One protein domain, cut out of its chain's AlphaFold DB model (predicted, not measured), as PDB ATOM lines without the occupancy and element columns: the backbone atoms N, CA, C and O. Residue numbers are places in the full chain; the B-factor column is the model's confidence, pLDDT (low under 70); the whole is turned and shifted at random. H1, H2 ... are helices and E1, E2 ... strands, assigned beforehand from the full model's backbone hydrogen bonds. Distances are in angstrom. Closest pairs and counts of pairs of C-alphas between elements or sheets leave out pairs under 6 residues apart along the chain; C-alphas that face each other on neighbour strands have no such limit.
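AT A GLANCE: This is residues 177 to 282, 509 to 539 and 555 to 570 of the 972 residues of an uncharacterized protein of Pristionchus pacificus (UniProt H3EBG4). A strongly twisted sheet of five antiparallel strands forms the core, with H4 and H3 side by side over one face and H2 packed across the opposite face. H5 packs on H3 with its residues 558 to 562 and is not on the sheet, and residues 564 to 570, of which 564 to 568 belong to H5, stick out, while H1 grazes the sheet and touches H3. The 153 printed residues include five named helices and five named strands, in the order H1 E1 E2 E3 E4 H2 E5 H3 H4 H5; the sheet runs E4 E3 E2 E1 E5 and the class is mixed, helices and strands. The whole is compact, with a radius of gyration of the C-alphas of 15.5 A and spans of 46 by 38 by 34 A.

HOW THE PARTS SIT: Begin with E1, residues 186 to 192, E2, 199 to 208, E3, 214 to 222, and E4, 229 to 235: they form a meander, each strand the antiparallel neighbour of the one before, and each successive pair is a hairpin. Look for N 189 and O 202 at 2.8 A between E1 and E2, N 215 and O 207 at 2.8 A between E2 and E3, and N 220 and O 229 at 2.8 A between E3 and E4. E5, residues 263 to 265, is an edge strand antiparallel to E1, with N 190 and O 263 at 2.9 A. H4, residues 509 to 524, runs across the strands at a height over the sheet of 9.0 A; its closest C-alphas to E2 are Lys 515 and Pro 199, 6.2 A. On the opposite face H2, residues 245 to 251, also at 9.0 A, lies over E3 at 74 degrees on the local plane, with the closest C-alphas, Val 248 and Ala 218, 7.6 A apart. H3, residues 270 to 279, is the hub. It only just touches H4, with 3 pairs of C-alphas within 8 A, at a shallow tilt of 6 degrees, opposite ways; the closest are Leu 277 and Asn 510, 6.7 A, and H4 does this with residues 510 to 517 alone. H5, residues 555 to 568, touches H3 with residues 558 to 562 alone, at a steep tilt of 39 degrees, the same way; the closest C-alphas are Gly 559 and Gln 271, 6.5 A. H1, residues 177 to 181, touches H3, with C-alphas 177 and 275 6.5 A apart. H1, H2, H3 and H5 have every O i to N i+4 pair within hydrogen-bond range, H4 10 of 12.

IN THESE COORDINATES: Find C-alpha 177, where H1 begins, at (-121.217, 389.642, -26.443). E2, the longest strand, runs 30.5 A from C-alpha 199 at (-134.484, 377.758, -31.018); E3 spans 26.1 A, E1 20.3 A and E4 19.4 A. H4 spans 23.4 A, H5 20.2 A and H3 14.2 A; H5 ends at C-alpha 568, (-110.778, 386.761, -11.429).

THE WHOLE: The C-alphas of Gly 240 and Gly 570, 47.1 A apart, are the two farthest apart. Two cuts interrupt the printed part: residues 283 to 508, with 13.1 A between C-alphas 282 and 509, and residues 540 to 554, with 16.6 A between C-alphas 539 and 555. Of the links that are printed whole, H2 to E5 is long, with 11 residues. Residues 525 to 539 hold no named element. The mean pLDDT of the printed part is 77.2; look for values under 70 at, among others, residues 208 to 213, 236 to 242, 523 to 539 and 563 to 570.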
ATOM      1  N   TYR A 177    -120.322 389.588 -27.594       88.38
ATOM      2  CA  TYR A 177    -121.217 389.642 -26.443       88.38
ATOM      3  C   TYR A 177    -120.472 390.102 -25.186       88.38
ATOM      4  O   TYR A 177    -120.913 391.029 -24.505       88.38
ATOM      5  N   TRP A 178    -119.281 389.548 -24.948       83.38
ATOM      6  CA  TRP A 178    -118.379 390.022 -23.896       83.38
ATOM      7  C   TRP A 178    -118.047 391.520 -24.017       83.38
ATOM      8  O   TRP A 178    -118.167 392.266 -23.046       83.38
ATOM      9  N   LYS A 179    -117.633 391.973 -25.204       76.06
ATOM     10  CA  LYS A 179    -117.113 393.330 -25.403       76.06
ATOM     11  C   LYS A 179    -118.208 394.396 -25.421       76.06
ATOM     12  O   LYS A 179    -118.083 395.390 -24.715       76.06
ATOM     13  N   PHE A 180    -119.245 394.196 -26.236       78.88
ATOM     14  CA  PHE A 180    -120.233 395.227 -26.570       78.88
ATOM     15  C   PHE A 180    -121.555 395.106 -25.796       78.88
ATOM     16  O   PHE A 180    -122.304 396.076 -25.760       78.88
ATOM     17  N   PHE A 181    -121.865 393.950 -25.189       86.50
ATOM     18  CA  PHE A 181    -123.165 393.710 -24.541       86.50
ATOM     19  C   PHE A 181    -123.049 393.583 -23.013       86.50
ATOM     20  O   PHE A 181    -123.796 394.251 -22.304       86.50
ATOM     21  N   LEU A 182    -122.127 392.775 -22.472       80.38
ATOM     22  CA  LEU A 182    -121.962 392.654 -21.012       80.38
ATOM     23  C   LEU A 182    -121.623 394.010 -20.371       80.38
ATOM     24  O   LEU A 182    -120.644 394.649 -20.756       80.38
ATOM     25  N   GLY A 183    -122.401 394.419 -19.368       71.50
ATOM     26  CA  GLY A 183    -122.271 395.717 -18.689       71.50
ATOM     27  C   GLY A 183    -122.995 396.878 -19.382       71.50
ATOM     28  O   GLY A 183    -123.320 397.858 -18.725       71.50
ATOM     29  N   ASN A 184    -123.322 396.751 -20.670       74.38
ATOM     30  CA  ASN A 184    -123.989 397.794 -21.451       74.38
ATOM     31  C   ASN A 184    -125.508 397.553 -21.536       74.38
ATOM     32  O   ASN A 184    -125.964 396.402 -21.547       74.38
ATOM     33  N   GLU A 185    -126.297 398.625 -21.690       78.56
ATOM     34  CA  GLU A 185    -127.737 398.513 -21.954       78.56
ATOM     35  C   GLU A 185    -128.000 397.769 -23.273       78.56
ATOM     36  O   GLU A 185    -127.720 398.263 -24.364       78.56
ATOM     37  N   HIS A 186    -128.578 396.572 -23.186       86.06
ATOM     38  CA  HIS A 186    -128.928 395.759 -24.345       86.06
ATOM     39  C   HIS A 186    -130.169 394.904 -24.068       86.06
ATOM     40  O   HIS A 186    -130.505 394.623 -22.918       86.06
ATOM     41  N   GLN A 187    -130.839 394.438 -25.125       87.50
ATOM     42  CA  GLN A 187    -132.013 393.569 -25.011       87.50
ATOM     43  C   GLN A 187    -131.779 392.232 -25.716       87.50
ATOM     44  O   GLN A 187    -131.393 392.173 -26.885       87.50
ATOM     45  N   ASN A 188    -132.074 391.146 -24.999       91.25
ATOM     46  CA  ASN A 188    -132.068 389.783 -25.525       91.25
ATOM     47  C   ASN A 188    -133.500 389.314 -25.810       91.25
ATOM     48  O   ASN A 188    -134.416 389.588 -25.035       91.25
ATOM     49  N   PHE A 189    -133.694 388.579 -26.897       89.75
ATOM     50  CA  PHE A 189    -134.976 388.007 -27.298       89.75
ATOM     51  C   PHE A 189    -134.828 386.509 -27.581       89.75
ATOM     52  O   PHE A 189    -133.779 386.082 -28.059       89.75
ATOM     53  N   CYS A 190    -135.887 385.726 -27.369       90.44
ATOM     54  CA  CYS A 190    -135.981 384.333 -27.814       90.44
ATOM     55  C   CYS A 190    -137.086 384.131 -28.865       90.44
ATOM     56  O   CYS A 190    -138.024 384.924 -28.993       90.44
ATOM     57  N   GLY A 191    -136.979 383.038 -29.618       88.56
ATOM     58  CA  GLY A 191    -137.990 382.569 -30.561       88.56
ATOM     59  C   GLY A 191    -137.572 381.256 -31.219       88.56
ATOM     60  O   GLY A 191    -136.666 380.574 -30.744       88.56
ATOM     61  N   CYS A 192    -138.202 380.911 -32.342       86.56
ATOM     62  CA  CYS A 192    -137.808 379.757 -33.146       86.56
ATOM     63  C   CYS A 192    -137.718 380.085 -34.640       86.56
ATOM     64  O   CYS A 192    -138.419 380.966 -35.151       86.56
ATOM     65  N   ASP A 193    -136.859 379.350 -35.342       84.56
ATOM     66  CA  ASP A 193    -136.733 379.399 -36.795       84.56
ATOM     67  C   ASP A 193    -138.085 379.034 -37.460       84.56
ATOM     68  O   ASP A 193    -138.669 377.988 -37.144       84.56
ATOM     69  N   PRO A 194    -138.629 379.859 -38.381       79.75
ATOM     70  CA  PRO A 194    -139.933 379.597 -38.985       79.75
ATOM     71  C   PRO A 194    -139.983 378.306 -39.809       79.75
ATOM     72  O   PRO A 194    -141.067 377.724 -39.928       79.75
ATOM     73  N   LEU A 195    -138.852 377.863 -40.359       82.31
ATOM     74  CA  LEU A 195    -138.712 376.682 -41.203       82.31
ATOM     75  C   LEU A 195    -138.375 375.445 -40.362       82.31
ATOM     76  O   LEU A 195    -139.149 374.489 -40.373       82.31
ATOM     77  N   THR A 196    -137.267 375.467 -39.613       84.38
ATOM     78  CA  THR A 196    -136.747 374.271 -38.915       84.38
ATOM     79  C   THR A 196    -137.365 374.033 -37.537       84.38
ATOM     80  O   THR A 196    -137.359 372.905 -37.054       84.38
ATOM     81  N   LYS A 197    -137.958 375.072 -36.929       84.12
ATOM     82  CA  LYS A 197    -138.449 375.126 -35.533       84.12
ATOM     83  C   LYS A 197    -137.364 375.097 -34.456       84.12
ATOM     84  O   LYS A 197    -137.720 375.108 -33.278       84.12
ATOM     85  N   ASP A 198    -136.085 375.116 -34.825       86.81
ATOM     86  CA  ASP A 198    -134.999 375.200 -33.848       86.81
ATOM     87  C   ASP A 198    -135.055 376.520 -33.059       86.81
ATOM     88  O   ASP A 198    -135.488 377.542 -33.608       86.81
ATOM     89  N   PRO A 199    -134.614 376.531 -31.789       90.06
ATOM     90  CA  PRO A 199    -134.484 377.758 -31.018       90.06
ATOM     91  C   PRO A 199    -133.548 378.770 -31.677       90.06
ATOM     92  O   PRO A 199    -132.505 378.422 -32.239       90.06
ATOM     93  N   ILE A 200    -133.904 380.042 -31.538       91.50
ATOM     94  CA  ILE A 200    -133.038 381.176 -31.847       91.50
ATOM     95  C   ILE A 200    -133.089 382.182 -30.701       91.50
ATOM     96  O   ILE A 200    -134.140 382.395 -30.089       91.50
ATOM     97  N   PHE A 201    -131.959 382.838 -30.458       93.56
ATOM     98  CA  PHE A 201    -131.895 384.026 -29.614       93.56
ATOM     99  C   PHE A 201    -131.350 385.191 -30.436       93.56
ATOM    100  O   PHE A 201    -130.563 384.994 -31.360       93.56
ATOM    101  N   LEU A 202    -131.764 386.407 -30.103       93.25
ATOM    102  CA  LEU A 202    -131.307 387.632 -30.750       93.25
ATOM    103  C   LEU A 202    -130.916 388.638 -29.669       93.25
ATOM    104  O   LEU A 202    -131.765 389.043 -28.881       93.25
ATOM    105  N   SER A 203    -129.651 389.041 -29.644       94.12
ATOM    106  CA  SER A 203    -129.141 390.112 -28.785       94.12
ATOM    107  C   SER A 203    -129.005 391.383 -29.612       94.12
ATOM    108  O   SER A 203    -128.430 391.328 -30.701       94.12
ATOM    109  N   ILE A 204    -129.507 392.518 -29.115       91.38
ATOM    110  CA  ILE A 204    -129.376 393.838 -29.756       91.38
ATOM    111  C   ILE A 204    -128.861 394.864 -28.740       91.38
ATOM    112  O   ILE A 204    -129.452 395.012 -27.670       91.38
ATOM    113  N   VAL A 205    -127.803 395.586 -29.116       86.38
ATOM    114  CA  VAL A 205    -127.267 396.772 -28.426       86.38
ATOM    115  C   VAL A 205    -127.225 397.946 -29.408       86.38
ATOM    116  O   VAL A 205    -127.075 397.747 -30.621       86.38
ATOM    117  N   VAL A 206    -127.384 399.163 -28.892       82.94
ATOM    118  CA  VAL A 206    -127.252 400.407 -29.656       82.94
ATOM    119  C   VAL A 206    -126.144 401.233 -29.024       82.94
ATOM    120  O   VAL A 206    -126.200 401.541 -27.841       82.94
ATOM    121  N   GLU A 207    -125.148 401.580 -29.825       74.31
ATOM    122  CA  GLU A 207    -124.058 402.478 -29.454       74.31
ATOM    123  C   GLU A 207    -124.294 403.852 -30.091       74.31
ATOM    124  O   GLU A 207    -124.891 403.954 -31.167       74.31
ATOM    125  N   GLU A 208    -123.823 404.911 -29.439       67.81
ATOM    126  CA  GLU A 208    -123.835 406.269 -29.983       67.81
ATOM    127  C   GLU A 208    -122.409 406.612 -30.419       67.81
ATOM    128  O   GLU A 208    -121.490 406.646 -29.600       67.81
ATOM    129  N   GLU A 209    -122.205 406.785 -31.724       59.72
ATOM    130  CA  GLU A 209    -120.928 407.218 -32.288       59.72
ATOM    131  C   GLU A 209    -120.850 408.754 -32.296       59.72
ATOM    132  O   GLU A 209    -121.848 409.468 -32.174       59.72
ATOM    133  N   ILE A 210    -119.630 409.266 -32.463       48.88
ATOM    134  CA  ILE A 210    -119.380 410.695 -32.671       48.88
ATOM    135  C   ILE A 210    -120.153 411.157 -33.931       48.88
ATOM    136  O   ILE A 210    -120.350 410.388 -34.873       48.88
ATOM    137  N   ASP A 211    -120.619 412.409 -33.929       54.72
ATOM    138  CA  ASP A 211    -121.481 413.018 -34.959       54.72
ATOM    139  C   ASP A 211    -122.925 412.465 -35.042       54.72
ATOM    140  O   ASP A 211    -123.514 412.400 -36.123       54.72
ATOM    141  N   ASP A 212    -123.521 412.101 -33.896       56.44
ATOM    142  CA  ASP A 212    -124.962 411.777 -33.725       56.44
ATOM    143  C   ASP A 212    -125.445 410.541 -34.532       56.44
ATOM    144  O   ASP A 212    -126.641 410.261 -34.684       56.44
ATOM    145  N   ASN A 213    -124.494 409.753 -35.047       64.62
ATOM    146  CA  ASN A 213    -124.741 408.488 -35.728       64.62
ATOM    147  C   ASN A 213    -124.903 407.370 -34.694       64.62
ATOM    148  O   ASN A 213    -124.010 407.121 -33.892       64.62
ATOM    149  N   LYS A 214    -126.030 406.650 -34.716       73.56
ATOM    150  CA  LYS A 214    -126.261 405.526 -33.790       73.56
ATOM    151  C   LYS A 214    -126.011 404.195 -34.492       73.56
ATOM    152  O   LYS A 214    -126.525 403.967 -35.590       73.56
ATOM    153  N   LEU A 215    -125.242 403.306 -33.874       82.06
ATOM    154  CA  LEU A 215    -124.837 402.019 -34.434       82.06
ATOM    155  C   LEU A 215    -125.543 400.873 -33.702       82.06
ATOM    156  O   LEU A 215    -125.339 400.644 -32.517       82.06
ATOM    157  N   CYS A 216    -126.358 400.102 -34.419       86.25
ATOM    158  CA  CYS A 216    -126.979 398.888 -33.894       86.25
ATOM    159  C   CYS A 216    -126.048 397.689 -34.124       86.25
ATOM    160  O   CYS A 216    -125.826 397.308 -35.278       86.25
ATOM    161  N   ARG A 217    -125.571 397.033 -33.058       89.44
ATOM    162  CA  ARG A 217    -124.924 395.709 -33.159       89.44
ATOM    163  C   ARG A 217    -125.923 394.615 -32.791       89.44
ATOM    164  O   ARG A 217    -126.688 394.750 -31.838       89.44
ATOM    165  N   ALA A 218    -125.912 393.522 -33.547       92.19
ATOM    166  CA  ALA A 218    -126.811 392.392 -33.343       92.19
ATOM    167  C   ALA A 218    -126.076 391.048 -33.418       92.19
ATOM    168  O   ALA A 218    -125.261 390.834 -34.320       92.19
ATOM    169  N   ILE A 219    -126.418 390.131 -32.509       93.56
ATOM    170  CA  ILE A 219    -125.975 388.729 -32.532       93.56
ATOM    171  C   ILE A 219    -127.206 387.826 -32.624       93.56
ATOM    172  O   ILE A 219    -128.071 387.855 -31.750       93.56
ATOM    173  N   LEU A 220    -127.281 387.023 -33.684       93.00
ATOM    174  CA  LEU A 220    -128.282 385.978 -33.879       93.00
ATOM    175  C   LEU A 220    -127.673 384.625 -33.502       93.00
ATOM    176  O   LEU A 220    -126.886 384.049 -34.257       93.00
ATOM    177  N   TRP A 221    -128.058 384.110 -32.342       92.88
ATOM    178  CA  TRP A 221    -127.657 382.801 -31.838       92.88
ATOM    179  C   TRP A 221    -128.560 381.723 -32.444       92.88
ATOM    180  O   TRP A 221    -129.787 381.841 -32.437       92.88
ATOM    181  N   THR A 222    -127.959 380.666 -32.985       88.19
ATOM    182  CA  THR A 222    -128.670 379.581 -33.674       88.19
ATOM    183  C   THR A 222    -127.879 378.281 -33.562       88.19
ATOM    184  O   THR A 222    -126.651 378.307 -33.505       88.19
ATOM    185  N   SER A 223    -128.571 377.139 -33.546       80.94
ATOM    186  CA  SER A 223    -127.941 375.815 -33.501       80.94
ATOM    187  C   SER A 223    -127.308 375.385 -34.828       80.94
ATOM    188  O   SER A 223    -126.578 374.399 -34.859       80.94
ATOM    189  N   LYS A 224    -127.547 376.118 -35.926       78.62
ATOM    190  CA  LYS A 224    -127.011 375.809 -37.262       78.62
ATOM    191  C   LYS A 224    -125.481 375.684 -37.240       78.62
ATOM    192  O   LYS A 224    -124.795 376.429 -36.550       78.62
ATOM    193  N   VAL A 225    -124.947 374.781 -38.068       69.75
ATOM    194  CA  VAL A 225    -123.510 374.425 -38.176       69.75
ATOM    195  C   VAL A 225    -122.576 375.643 -38.294       69.75
ATOM    196  O   VAL A 225    -121.476 375.641 -37.737       69.75
ATOM    197  N   THR A 226    -123.046 376.710 -38.946       70.94
ATOM    198  CA  THR A 226    -122.357 378.006 -39.085       70.94
ATOM    199  C   THR A 226    -122.086 378.735 -37.765       70.94
ATOM    200  O   THR A 226    -121.318 379.683 -37.767       70.94
ATOM    201  N   GLY A 227    -122.711 378.331 -36.654       78.62
ATOM    202  CA  GLY A 227    -122.645 379.032 -35.372       78.62
ATOM    203  C   GLY A 227    -123.492 380.314 -35.311       78.62
ATOM    204  O   GLY A 227    -124.281 380.585 -36.230       78.62
ATOM    205  N   PRO A 228    -123.355 381.081 -34.211       85.88
ATOM    206  CA  PRO A 228    -123.914 382.421 -34.050       85.88
ATOM    207  C   PRO A 228    -123.457 383.386 -35.148       85.88
ATOM    208  O   PRO A 228    -122.430 383.195 -35.796       85.88
ATOM    209  N   ARG A 229    -124.255 384.425 -35.403       87.94
ATOM    210  CA  ARG A 229    -124.073 385.316 -36.558       87.94
ATOM    211  C   ARG A 229    -124.135 386.769 -36.114       87.94
ATOM    212  O   ARG A 229    -125.081 387.167 -35.440       87.94
ATOM    213  N   ARG A 230    -123.141 387.555 -36.514       89.00
ATOM    214  CA  ARG A 230    -122.899 388.929 -36.050       89.00
ATOM    215  C   ARG A 230    -123.228 389.938 -37.160       89.00
ATOM    216  O   ARG A 230    -123.044 389.635 -38.337       89.00
ATOM    217  N   MET A 231    -123.753 391.116 -36.813       87.56
ATOM    218  CA  MET A 231    -124.066 392.187 -37.773       87.56
ATOM    219  C   MET A 231    -123.983 393.574 -37.122       87.56
ATOM    220  O   MET A 231    -124.456 393.758 -36.004       87.56
ATOM    221  N   CYS A 232    -123.443 394.560 -37.842       85.75
ATOM    222  CA  CYS A 232    -123.541 395.983 -37.501       85.75
ATOM    223  C   CYS A 232    -124.447 396.706 -38.509       85.75
ATOM    224  O   CYS A 232    -124.389 396.431 -39.709       85.75
ATOM    225  N   ILE A 233    -125.294 397.617 -38.027       85.06
ATOM    226  CA  ILE A 233    -126.259 398.380 -38.826       85.06
ATOM    227  C   ILE A 233    -126.212 399.858 -38.396       85.06
ATOM    228  O   ILE A 233    -126.620 400.155 -37.272       85.06
ATOM    229  N   PRO A 234    -125.806 400.800 -39.267       79.50
ATOM    230  CA  PRO A 234    -125.925 402.226 -38.972       79.50
ATOM    231  C   PRO A 234    -127.397 402.673 -39.009       79.50
ATOM    232  O   PRO A 234    -128.130 402.391 -39.966       79.50
ATOM    233  N   ILE A 235    -127.833 403.390 -37.974       73.88
ATOM    234  CA  ILE A 235    -129.172 403.976 -37.834       73.88
ATOM    235  C   ILE A 235    -129.129 405.418 -38.357       73.88
ATOM    236  O   ILE A 235    -129.025 406.378 -37.598       73.88
ATOM    237  N   GLN A 236    -129.226 405.586 -39.677       67.50
ATOM    238  CA  GLN A 236    -129.272 406.920 -40.288       67.50
ATOM    239  C   GLN A 236    -130.544 407.685 -39.863       67.50
ATOM    240  O   GLN A 236    -131.649 407.181 -40.097       67.50
ATOM    241  N   PRO A 237    -130.448 408.920 -39.327       56.00
ATOM    242  CA  PRO A 237    -131.630 409.692 -38.935       56.00
ATOM    243  C   PRO A 237    -132.501 410.106 -40.134       56.00
ATOM    244  O   PRO A 237    -133.726 410.156 -40.025       56.00
ATOM    245  N   ALA A 238    -131.890 410.336 -41.300       51.84
ATOM    246  CA  ALA A 238    -132.492 411.030 -42.442       51.84
ATOM    247  C   ALA A 238    -133.426 410.200 -43.359       51.84
ATOM    248  O   ALA A 238    -133.846 410.706 -44.398       51.84
ATOM    249  N   ARG A 239    -133.743 408.931 -43.047       54.56
ATOM    250  CA  ARG A 239    -134.502 408.034 -43.964       54.56
ATOM    251  C   ARG A 239    -135.881 407.558 -43.483       54.56
ATOM    252  O   ARG A 239    -136.440 406.640 -44.077       54.56
ATOM    253  N   GLY A 240    -136.456 408.184 -42.455       51.50
ATOM    254  CA  GLY A 240    -137.901 408.127 -42.147       51.50
ATOM    255  C   GLY A 240    -138.512 406.767 -41.761       51.50
ATOM    256  O   GLY A 240    -139.690 406.712 -41.429       51.50
ATOM    257  N   LYS A 241    -137.741 405.674 -41.779       59.50
ATOM    258  CA  LYS A 241    -138.129 404.360 -41.256       59.50
ATOM    259  C   LYS A 241    -137.278 404.037 -40.041       59.50
ATOM    260  O   LYS A 241    -136.070 403.838 -40.170       59.50
ATOM    261  N   ASP A 242    -137.922 403.951 -38.885       64.06
ATOM    262  CA  ASP A 242    -137.307 403.403 -37.685       64.06
ATOM    263  C   ASP A 242    -136.809 401.973 -37.925       64.06
ATOM    264  O   ASP A 242    -137.508 401.134 -38.500       64.06
ATOM    265  N   LEU A 243    -135.596 401.679 -37.458       77.75
ATOM    266  CA  LEU A 243    -135.085 400.314 -37.445       77.75
ATOM    267  C   LEU A 243    -135.852 399.529 -36.371       77.75
ATOM    268  O   LEU A 243    -135.831 399.914 -35.204       77.75
ATOM    269  N   SER A 244    -136.532 398.446 -36.750       84.00
ATOM    270  CA  SER A 244    -137.245 397.568 -35.810       84.00
ATOM    271  C   SER A 244    -136.511 396.251 -35.567       84.00
ATOM    272  O   SER A 244    -135.717 395.813 -36.404       84.00
ATOM    273  N   VAL A 245    -136.821 395.574 -34.455       85.31
ATOM    274  CA  VAL A 245    -136.280 394.236 -34.130       85.31
ATOM    275  C   VAL A 245    -136.533 393.249 -35.281       85.31
ATOM    276  O   VAL A 245    -135.621 392.540 -35.710       85.31
ATOM    277  N   LYS A 246    -137.743 393.267 -35.859       85.31
ATOM    278  CA  LYS A 246    -138.106 392.514 -37.068       85.31
ATOM    279  C   LYS A 246    -137.206 392.862 -38.259       85.31
ATOM    280  O   LYS A 246    -136.693 391.962 -38.918       85.31
ATOM    281  N   THR A 247    -136.958 394.150 -38.502       86.06
ATOM    282  CA  THR A 247    -136.071 394.602 -39.589       86.06
ATOM    283  C   THR A 247    -134.632 394.107 -39.402       86.06
ATOM    284  O   THR A 247    -133.966 393.806 -40.390       86.06
ATOM    285  N   VAL A 248    -134.142 393.993 -38.162       88.88
ATOM    286  CA  VAL A 248    -132.806 393.443 -37.873       88.88
ATOM    287  C   VAL A 248    -132.746 391.943 -38.148       88.88
ATOM    288  O   VAL A 248    -131.859 391.512 -38.884       88.88
ATOM    289  N   ILE A 249    -133.698 391.142 -37.647       88.31
ATOM    290  CA  ILE A 249    -133.673 389.694 -37.920       88.31
ATOM    291  C   ILE A 249    -133.841 389.388 -39.416       88.31
ATOM    292  O   ILE A 249    -133.116 388.545 -39.941       88.31
ATOM    293  N   GLN A 250    -134.691 390.130 -40.135       88.88
ATOM    294  CA  GLN A 250    -134.885 389.957 -41.582       88.88
ATOM    295  C   GLN A 250    -133.641 390.287 -42.431       88.88
ATOM    296  O   GLN A 250    -133.553 389.823 -43.568       88.88
ATOM    297  N   ARG A 251    -132.660 391.039 -41.906       89.31
ATOM    298  CA  ARG A 251    -131.383 391.301 -42.601       89.31
ATOM    299  C   ARG A 251    -130.389 390.139 -42.526       89.31
ATOM    300  O   ARG A 251    -129.462 390.108 -43.331       89.31
ATOM    301  N   PHE A 252    -130.545 389.183 -41.606       89.00
ATOM    302  CA  PHE A 252    -129.671 388.006 -41.587       89.00
ATOM    303  C   PHE A 252    -130.004 387.090 -42.781       89.00
ATOM    304  O   PHE A 252    -131.158 386.675 -42.923       89.00
ATOM    305  N   PRO A 253    -129.030 386.704 -43.633       85.44
ATOM    306  CA  PRO A 253    -129.305 385.845 -44.785       85.44
ATOM    307  C   PRO A 253    -130.002 384.541 -44.373       85.44
ATOM    308  O   PRO A 253    -129.536 383.858 -43.456       85.44
ATOM    309  N   GLY A 254    -131.121 384.221 -45.029       83.12
ATOM    310  CA  GLY A 254    -132.007 383.102 -44.677       83.12
ATOM    311  C   GLY A 254    -133.155 383.435 -43.709       83.12
ATOM    312  O   GLY A 254    -133.953 382.551 -43.425       83.12
ATOM    313  N   PHE A 255    -133.268 384.679 -43.223       85.50
ATOM    314  CA  PHE A 255    -134.345 385.132 -42.325       85.50
ATOM    315  C   PHE A 255    -135.257 386.218 -42.938       85.50
ATOM    316  O   PHE A 255    -136.103 386.768 -42.239       85.50
ATOM    317  N   GLY A 256    -135.149 386.505 -44.242       80.56
ATOM    318  CA  GLY A 256    -135.938 387.553 -44.916       80.56
ATOM    319  C   GLY A 256    -137.456 387.436 -44.707       80.56
ATOM    320  O   GLY A 256    -138.110 388.424 -44.386       80.56
ATOM    321  N   ASP A 257    -138.011 386.224 -44.759       78.12
ATOM    322  CA  ASP A 257    -139.448 385.969 -44.559       78.12
ATOM    323  C   ASP A 257    -139.865 385.820 -43.079       78.12
ATOM    324  O   ASP A 257    -140.952 385.310 -42.777       78.12
ATOM    325  N   PHE A 258    -139.020 386.236 -42.126       81.88
ATOM    326  CA  PHE A 258    -139.281 386.068 -40.695       81.88
ATOM    327  C   PHE A 258    -140.495 386.890 -40.226       81.88
ATOM    328  O   PHE A 258    -140.418 388.074 -39.899       81.88
ATOM    329  N   ASN A 259    -141.641 386.211 -40.162       75.19
ATOM    330  CA  ASN A 259    -142.928 386.729 -39.690       75.19
ATOM    331  C   ASN A 259    -143.407 386.032 -38.398       75.19
ATOM    332  O   ASN A 259    -144.598 386.021 -38.087       75.19
ATOM    333  N   ARG A 260    -142.489 385.414 -37.642       77.44
ATOM    334  CA  ARG A 260    -142.752 384.930 -36.276       77.44
ATOM    335  C   ARG A 260    -142.489 386.055 -35.276       77.44
ATOM    336  O   ARG A 260    -141.766 386.993 -35.573       77.44
ATOM    337  N   THR A 261    -143.089 385.964 -34.097       73.25
ATOM    338  CA  THR A 261    -142.909 386.946 -33.023       73.25
ATOM    339  C   THR A 261    -141.772 386.509 -32.114       73.25
ATOM    340  O   THR A 261    -141.792 385.378 -31.630       73.25
ATOM    341  N   LEU A 262    -140.815 387.401 -31.869       83.81
ATOM    342  CA  LEU A 262    -139.801 387.231 -30.832       83.81
ATOM    343  C   LEU A 262    -140.342 387.735 -29.489       83.81
ATOM    344  O   LEU A 262    -141.119 388.696 -29.452       83.81
ATOM    345  N   THR A 263    -139.903 387.107 -28.401       83.19
ATOM    346  CA  THR A 263    -140.285 387.470 -27.029       83.19
ATOM    347  C   THR A 263    -139.073 388.048 -26.295       83.19
ATOM    348  O   THR A 263    -138.010 387.425 -26.342       83.19
ATOM    349  N   PRO A 264    -139.171 389.220 -25.637       83.62
ATOM    350  CA  PRO A 264    -138.058 389.785 -24.880       83.62
ATOM    351  C   PRO A 264    -137.798 388.977 -23.605       83.62
ATOM    352  O   PRO A 264    -138.728 388.579 -22.902       83.62
ATOM    353  N   ILE A 265    -136.524 388.776 -23.290       84.75
ATOM    354  CA  ILE A 265    -136.065 388.128 -22.061       84.75
ATOM    355  C   ILE A 265    -135.764 389.225 -21.040       84.75
ATOM    356  O   ILE A 265    -135.005 390.149 -21.330       84.75
ATOM    357  N   THR A 266    -136.363 389.132 -19.852       80.44
ATOM    358  CA  THR A 266    -136.191 390.129 -18.774       80.44
ATOM    359  C   THR A 266    -135.360 389.632 -17.592       80.44
ATOM    360  O   THR A 266    -134.945 390.421 -16.752       80.44
ATOM    361  N   ASN A 267    -135.088 388.330 -17.536       83.94
ATOM    362  CA  ASN A 267    -134.279 387.694 -16.503       83.94
ATOM    363  C   ASN A 267    -132.779 387.898 -16.833       83.94
ATOM    364  O   ASN A 267    -132.348 387.453 -17.899       83.94
ATOM    365  N   PRO A 268    -131.974 388.559 -15.971       83.38
ATOM    366  CA  PRO A 268    -130.588 388.923 -16.286       83.38
ATOM    367  C   PRO A 268    -129.639 387.723 -16.420       83.38
ATOM    368  O   PRO A 268    -128.594 387.853 -17.058       83.38
ATOM    369  N   LYS A 269    -130.006 386.540 -15.899       87.38
ATOM    370  CA  LYS A 269    -129.185 385.314 -15.969       87.38
ATOM    371  C   LYS A 269    -128.775 384.929 -17.391       87.38
ATOM    372  O   LYS A 269    -127.667 384.422 -17.567       87.38
ATOM    373  N   ILE A 270    -129.610 385.265 -18.381       90.56
ATOM    374  CA  ILE A 270    -129.368 385.052 -19.815       90.56
ATOM    375  C   ILE A 270    -127.974 385.516 -20.253       90.56
ATOM    376  O   ILE A 270    -127.352 384.884 -21.101       90.56
ATOM    377  N   GLN A 271    -127.444 386.579 -19.639       90.88
ATOM    378  CA  GLN A 271    -126.123 387.110 -19.963       90.88
ATOM    379  C   GLN A 271    -125.006 386.092 -19.701       90.88
ATOM    380  O   GLN A 271    -124.093 385.950 -20.515       90.88
ATOM    381  N   LYS A 272    -125.081 385.330 -18.602       90.12
ATOM    382  CA  LYS A 272    -124.055 384.332 -18.269       90.12
ATOM    383  C   LYS A 272    -124.070 383.173 -19.268       90.12
ATOM    384  O   LYS A 272    -123.017 382.707 -19.685       90.12
ATOM    385  N   GLU A 273    -125.255 382.765 -19.704       91.75
ATOM    386  CA  GLU A 273    -125.455 381.641 -20.625       91.75
ATOM    387  C   GLU A 273    -125.112 381.995 -22.078       91.75
ATOM    388  O   GLU A 273    -124.450 381.212 -22.757       91.75
ATOM    389  N   LEU A 274    -125.475 383.196 -22.544       92.56
ATOM    390  CA  LEU A 274    -125.032 383.711 -23.845       92.56
ATOM    391  C   LEU A 274    -123.505 383.884 -23.888       92.56
ATOM    392  O   LEU A 274    -122.881 383.578 -24.902       92.56
ATOM    393  N   THR A 275    -122.880 384.271 -22.771       89.38
ATOM    394  CA  THR A 275    -121.411 384.300 -22.674       89.38
ATOM    395  C   THR A 275    -120.811 382.887 -22.751       89.38
ATOM    396  O   THR A 275    -119.824 382.694 -23.457       89.38
ATOM    397  N   ILE A 276    -121.418 381.886 -22.096       87.56
ATOM    398  CA  ILE A 276    -120.999 380.471 -22.189       87.56
ATOM    399  C   ILE A 276    -121.136 379.933 -23.624       87.56
ATOM    400  O   ILE A 276    -120.288 379.153 -24.063       87.56
ATOM    401  N   LEU A 277    -122.168 380.354 -24.367       87.94
ATOM    402  CA  LEU A 277    -122.329 380.031 -25.789       87.94
ATOM    403  C   LEU A 277    -121.241 380.673 -26.664       87.94
ATOM    404  O   LEU A 277    -120.743 379.999 -27.565       87.94
ATOM    405  N   GLU A 278    -120.841 381.921 -26.389       85.94
ATOM    406  CA  GLU A 278    -119.719 382.579 -27.084       85.94
ATOM    407  C   GLU A 278    -118.374 381.892 -26.774       85.94
ATOM    408  O   GLU A 278    -117.560 381.706 -27.677       85.94
ATOM    409  N   ASP A 279    -118.163 381.395 -25.543       79.44
ATOM    410  CA  ASP A 279    -116.977 380.583 -25.215       79.44
ATOM    411  C   ASP A 279    -116.880 379.289 -26.049       79.44
ATOM    412  O   ASP A 279    -115.775 378.786 -26.256       79.44
ATOM    413  N   GLN A 280    -118.004 378.735 -26.536       78.94
ATOM    414  CA  GLN A 280    -117.989 377.517 -27.363       78.94
ATOM    415  C   GLN A 280    -117.518 377.766 -28.804       78.94
ATOM    416  O   GLN A 280    -117.273 376.801 -29.530       78.94
ATOM    417  N   GLU A 281    -117.426 379.021 -29.256       73.88
ATOM    418  CA  GLU A 281    -116.952 379.345 -30.609       73.88
ATOM    419  C   GLU A 281    -115.425 379.243 -30.719       73.88
ATOM    420  O   GLU A 281    -114.927 378.726 -31.720       73.88
ATOM    421  N   GLY A 282    -114.696 379.643 -29.673       66.94
ATOM    422  CA  GLY A 282    -113.241 379.536 -29.613       66.94
ATOM    423  C   GLY A 282    -112.620 380.161 -28.360       66.94
ATOM    424  O   GLY A 282    -113.215 381.004 -27.679       66.94
ATOM    425  N   THR A 509    -123.128 370.402 -28.705       86.19
ATOM    426  CA  THR A 509    -123.118 371.148 -27.437       86.19
ATOM    427  C   THR A 509    -124.021 372.378 -27.532       86.19
ATOM    428  O   THR A 509    -124.940 372.522 -26.729       86.19
ATOM    429  N   ASN A 510    -123.829 373.219 -28.552       86.62
ATOM    430  CA  ASN A 510    -124.581 374.463 -28.723       86.62
ATOM    431  C   ASN A 510    -126.071 374.206 -28.990       86.62
ATOM    432  O   ASN A 510    -126.906 374.920 -28.447       86.62
ATOM    433  N   ASP A 511    -126.419 373.180 -29.773       87.94
ATOM    434  CA  ASP A 511    -127.808 372.763 -30.003       87.94
ATOM    435  C   ASP A 511    -128.504 372.334 -28.704       87.94
ATOM    436  O   ASP A 511    -129.648 372.715 -28.468       87.94
ATOM    437  N   THR A 512    -127.796 371.602 -27.836       89.62
ATOM    438  CA  THR A 512    -128.310 371.193 -26.519       89.62
ATOM    439  C   THR A 512    -128.524 372.415 -25.622       89.62
ATOM    440  O   THR A 512    -129.641 372.651 -25.173       89.62
ATOM    441  N   LEU A 513    -127.490 373.251 -25.451       90.00
ATOM    442  CA  LEU A 513    -127.548 374.467 -24.631       90.00
ATOM    443  C   LEU A 513    -128.666 375.422 -25.083       90.00
ATOM    444  O   LEU A 513    -129.470 375.861 -24.266       90.00
ATOM    445  N   LEU A 514    -128.778 375.695 -26.389       91.06
ATOM    446  CA  LEU A 514    -129.831 376.554 -26.944       91.06
ATOM    447  C   LEU A 514    -131.238 375.983 -26.717       91.06
ATOM    448  O   LEU A 514    -132.181 376.754 -26.530       91.06
ATOM    449  N   LYS A 515    -131.401 374.654 -26.728       90.75
ATOM    450  CA  LYS A 515    -132.681 373.985 -26.442       90.75
ATOM    451  C   LYS A 515    -133.038 374.051 -24.961       90.75
ATOM    452  O   LYS A 515    -134.176 374.403 -24.653       90.75
ATOM    453  N   ASP A 516    -132.083 373.812 -24.070       90.69
ATOM    454  CA  ASP A 516    -132.298 373.889 -22.622       90.69
ATOM    455  C   ASP A 516    -132.622 375.328 -22.178       90.69
ATOM    456  O   ASP A 516    -133.666 375.554 -21.558       90.69
ATOM    457  N   MET A 517    -131.833 376.320 -22.613       91.44
ATOM    458  CA  MET A 517    -132.105 377.748 -22.373       91.44
ATOM    459  C   MET A 517    -133.485 378.166 -22.901       91.44
ATOM    460  O   MET A 517    -134.235 378.875 -22.233       91.44
ATOM    461  N   TYR A 518    -133.863 377.724 -24.105       89.44
ATOM    462  CA  TYR A 518    -135.165 378.066 -24.686       89.44
ATOM    463  C   TYR A 518    -136.327 377.447 -23.898       89.44
ATOM    464  O   TYR A 518    -137.359 378.090 -23.703       89.44
ATOM    465  N   ILE A 519    -136.144 376.230 -23.381       87.81
ATOM    466  CA  ILE A 519    -137.094 375.556 -22.489       87.81
ATOM    467  C   ILE A 519    -137.170 376.236 -21.108       87.81
ATOM    468  O   ILE A 519    -138.205 376.121 -20.447       87.81
ATOM    469  N   GLU A 520    -136.134 376.938 -20.649       87.44
ATOM    470  CA  GLU A 520    -136.192 377.796 -19.455       87.44
ATOM    471  C   GLU A 520    -136.986 379.080 -19.737       87.44
ATOM    472  O   GLU A 520    -138.096 379.239 -19.221       87.44
ATOM    473  N   TYR A 521    -136.506 379.949 -20.630       83.81
ATOM    474  CA  TYR A 521    -137.099 381.279 -20.829       83.81
ATOM    475  C   TYR A 521    -138.502 381.277 -21.454       83.81
ATOM    476  O   TYR A 521    -139.245 382.241 -21.270       83.81
ATOM    477  N   LEU A 522    -138.934 380.194 -22.116       76.62
ATOM    478  CA  LEU A 522    -140.342 380.029 -22.512       76.62
ATOM    479  C   LEU A 522    -141.312 379.935 -21.319       76.62
ATOM    480  O   LEU A 522    -142.491 380.252 -21.486       76.62
ATOM    481  N   LYS A 523    -140.861 379.485 -20.140       66.44
ATOM    482  CA  LYS A 523    -141.710 379.332 -18.942       66.44
ATOM    483  C   LYS A 523    -141.907 380.655 -18.204       66.44
ATOM    484  O   LYS A 523    -143.010 380.915 -17.730       66.44
ATOM    485  N   ASP A 524    -140.866 381.486 -18.163       59.00
ATOM    486  CA  ASP A 524    -140.873 382.809 -17.519       59.00
ATOM    487  C   ASP A 524    -141.729 383.845 -18.275       59.00
ATOM    488  O   ASP A 524    -142.064 384.895 -17.728       59.00
ATOM    489  N   CYS A 525    -142.111 383.563 -19.527       56.31
ATOM    490  CA  CYS A 525    -142.924 384.442 -20.371       56.31
ATOM    491  C   CYS A 525    -144.347 384.653 -19.802       56.31
ATOM    492  O   CYS A 525    -145.185 383.746 -19.894       56.31
ATOM    493  N   PRO A 526    -144.705 385.849 -19.286       50.44
ATOM    494  CA  PRO A 526    -146.029 386.069 -18.714       50.44
ATOM    495  C   PRO A 526    -147.093 386.108 -19.815       50.44
ATOM    496  O   PRO A 526    -146.932 386.794 -20.828       50.44
ATOM    497  N   LYS A 527    -148.221 385.419 -19.593       45.53
ATOM    498  CA  LYS A 527    -149.392 385.416 -20.489       45.53
ATOM    499  C   LYS A 527    -150.063 386.799 -20.524       45.53
ATOM    500  O   LYS A 527    -151.068 387.018 -19.857       45.53
ATOM    501  N   GLY A 528    -149.490 387.728 -21.286       45.94
ATOM    502  CA  GLY A 528    -149.973 389.107 -21.397       45.94
ATOM    503  C   GLY A 528    -148.971 390.120 -21.960       45.94
ATOM    504  O   GLY A 528    -149.388 391.220 -22.306       45.94
ATOM    505  N   PHE A 529    -147.679 389.789 -22.095       41.34
ATOM    506  CA  PHE A 529    -146.745 390.694 -22.775       41.34
ATOM    507  C   PHE A 529    -147.005 390.743 -24.289       41.34
ATOM    508  O   PHE A 529    -147.250 389.720 -24.933       41.34
ATOM    509  N   ASN A 530    -146.965 391.956 -24.846       48.53
ATOM    510  CA  ASN A 530    -147.212 392.210 -26.265       48.53
ATOM    511  C   ASN A 530    -146.157 391.549 -27.166       48.53
ATOM    512  O   ASN A 530    -145.051 391.227 -26.742       48.53
ATOM    513  N   ARG A 531    -146.498 391.363 -28.444       55.75
ATOM    514  CA  ARG A 531    -145.615 390.780 -29.467       55.75
ATOM    515  C   ARG A 531    -144.604 391.837 -29.933       55.75
ATOM    516  O   ARG A 531    -144.979 392.759 -30.645       55.75
ATOM    517  N   VAL A 532    -143.338 391.718 -29.527       58.44
ATOM    518  CA  VAL A 532    -142.353 392.829 -29.569       58.44
ATOM    519  C   VAL A 532    -141.562 392.923 -30.890       58.44
ATOM    520  O   VAL A 532    -140.662 393.744 -31.016       58.44
ATOM    521  N   THR A 533    -141.893 392.137 -31.920       60.16
ATOM    522  CA  THR A 533    -141.166 392.157 -33.211       60.16
ATOM    523  C   THR A 533    -141.088 393.539 -33.853       60.16
ATOM    524  O   THR A 533    -140.057 393.899 -34.414       60.16
ATOM    525  N   ASP A 534    -142.156 394.321 -33.766       60.31
ATOM    526  CA  ASP A 534    -142.254 395.613 -34.447       60.31
ATOM    527  C   ASP A 534    -141.766 396.782 -33.565       60.31
ATOM    528  O   ASP A 534    -141.920 397.946 -33.929       60.31
ATOM    529  N   ALA A 535    -141.131 396.483 -32.422       64.31
ATOM    530  CA  ALA A 535    -140.535 397.486 -31.547       64.31
ATOM    531  C   ALA A 535    -139.382 398.236 -32.230       64.31
ATOM    532  O   ALA A 535    -138.499 397.639 -32.855       64.31
ATOM    533  N   VAL A 536    -139.404 399.558 -32.070       63.38
ATOM    534  CA  VAL A 536    -138.429 400.512 -32.605       63.38
ATOM    535  C   VAL A 536    -137.156 400.502 -31.761       63.38
ATOM    536  O   VAL A 536    -137.196 400.760 -30.560       63.38
ATOM    537  N   ILE A 537    -136.011 400.270 -32.402       64.88
ATOM    538  CA  ILE A 537    -134.710 400.098 -31.741       64.88
ATOM    539  C   ILE A 537    -134.218 401.380 -31.052       64.88
ATOM    540  O   ILE A 537    -133.546 401.282 -30.032       64.88
ATOM    541  N   ARG A 538    -134.659 402.571 -31.494       57.38
ATOM    542  CA  ARG A 538    -134.426 403.851 -30.783       57.38
ATOM    543  C   ARG A 538    -134.995 403.895 -29.351       57.38
ATOM    544  O   ARG A 538    -134.686 404.822 -28.615       57.38
ATOM    545  N   HIS A 539    -135.844 402.935 -28.976       57.44
ATOM    546  CA  HIS A 539    -136.457 402.824 -27.651       57.44
ATOM    547  C   HIS A 539    -136.085 401.522 -26.921       57.44
ATOM    548  O   HIS A 539    -136.699 401.209 -25.900       57.44
ATOM    549  N   PHE A 555    -129.598 394.743 -14.467       69.75
ATOM    550  CA  PHE A 555    -129.170 393.984 -15.625       69.75
ATOM    551  C   PHE A 555    -127.762 394.397 -16.090       69.75
ATOM    552  O   PHE A 555    -126.943 393.515 -16.341       69.75
ATOM    553  N   CYS A 556    -127.422 395.690 -16.130       70.25
ATOM    554  CA  CYS A 556    -126.066 396.116 -16.504       70.25
ATOM    555  C   CYS A 556    -125.028 395.627 -15.478       70.25
ATOM    556  O   CYS A 556    -124.090 394.913 -15.837       70.25
ATOM    557  N   LYS A 557    -125.288 395.864 -14.186       64.62
ATOM    558  CA  LYS A 557    -124.452 395.417 -13.058       64.62
ATOM    559  C   LYS A 557    -124.254 393.900 -13.010       64.62
ATOM    560  O   LYS A 557    -123.170 393.415 -12.698       64.62
ATOM    561  N   PHE A 558    -125.261 393.115 -13.390       73.56
ATOM    562  CA  PHE A 558    -125.123 391.663 -13.529       73.56
ATOM    563  C   PHE A 558    -124.127 391.268 -14.637       73.56
ATOM    564  O   PHE A 558    -123.373 390.309 -14.471       73.56
ATOM    565  N   GLY A 559    -124.067 392.030 -15.733       69.00
ATOM    566  CA  GLY A 559    -123.068 391.862 -16.793       69.00
ATOM    567  C   GLY A 559    -121.645 392.228 -16.357       69.00
ATOM    568  O   GLY A 559    -120.695 391.514 -16.688       69.00
ATOM    569  N   GLU A 560    -121.489 393.285 -15.559       65.88
ATOM    570  CA  GLU A 560    -120.205 393.675 -14.951       65.88
ATOM    571  C   GLU A 560    -119.689 392.616 -13.970       65.88
ATOM    572  O   GLU A 560    -118.506 392.276 -13.976       65.88
ATOM    573  N   LEU A 561    -120.584 392.026 -13.173       69.38
ATOM    574  CA  LEU A 561    -120.253 390.926 -12.266       69.38
ATOM    575  C   LEU A 561    -119.766 389.680 -13.023       69.38
ATOM    576  O   LEU A 561    -118.812 389.047 -12.574       69.38
ATOM    577  N   ILE A 562    -120.348 389.358 -14.186       73.06
ATOM    578  CA  ILE A 562    -119.856 388.277 -15.066       73.06
ATOM    579  C   ILE A 562    -118.466 388.614 -15.628       73.06
ATOM    580  O   ILE A 562    -117.602 387.733 -15.684       73.06
ATOM    581  N   LYS A 563    -118.229 389.874 -16.025       66.88
ATOM    582  CA  LYS A 563    -116.899 390.339 -16.453       66.88
ATOM    583  C   LYS A 563    -115.867 390.141 -15.342       66.88
ATOM    584  O   LYS A 563    -114.846 389.492 -15.564       66.88
ATOM    585  N   LEU A 564    -116.166 390.609 -14.133       61.78
ATOM    586  CA  LEU A 564    -115.263 390.499 -12.989       61.78
ATOM    587  C   LEU A 564    -115.024 389.040 -12.562       61.78
ATOM    588  O   LEU A 564    -113.885 388.674 -12.287       61.78
ATOM    589  N   GLU A 565    -116.052 388.183 -12.570       65.50
ATOM    590  CA  GLU A 565    -115.925 386.744 -12.282       65.50
ATOM    591  C   GLU A 565    -114.926 386.056 -13.231       65.50
ATOM    592  O   GLU A 565    -114.075 385.290 -12.778       65.50
ATOM    593  N   LYS A 566    -114.973 386.377 -14.533       63.44
ATOM    594  CA  LYS A 566    -114.073 385.815 -15.557       63.44
ATOM    595  C   LYS A 566    -112.666 386.414 -15.584       63.44
ATOM    596  O   LYS A 566    -111.715 385.726 -15.957       63.44
ATOM    597  N   MET A 567    -112.516 387.674 -15.178       56.66
ATOM    598  CA  MET A 567    -111.195 388.270 -14.957       56.66
ATOM    599  C   MET A 567    -110.521 387.637 -13.730       56.66
ATOM    600  O   MET A 567    -109.342 387.298 -13.778       56.66
ATOM    601  N   LEU A 568    -111.278 387.404 -12.651       50.31
ATOM    602  CA  LEU A 568    -110.778 386.761 -11.429       50.31
ATOM    603  C   LEU A 568    -110.541 385.246 -11.580       50.31
ATOM    604  O   LEU A 568    -109.735 384.696 -10.829       50.31
ATOM    605  N   SER A 569    -111.182 384.563 -12.539       53.69
ATOM    606  CA  SER A 569    -110.886 383.152 -12.852       53.69
ATOM    607  C   SER A 569    -109.594 382.953 -13.661       53.69
ATOM    608  O   SER A 569    -109.095 381.827 -13.744       53.69
ATOM    609  N   GLY A 570    -109.032 384.028 -14.230       49.00
ATOM    610  CA  GLY A 570    -107.861 383.976 -15.113       49.00
ATOM    611  C   GLY A 570    -108.160 383.370 -16.490       49.00
ATOM    612  O   GLY A 570    -107.270 382.793 -17.117       49.00
TER     613      GLY A 570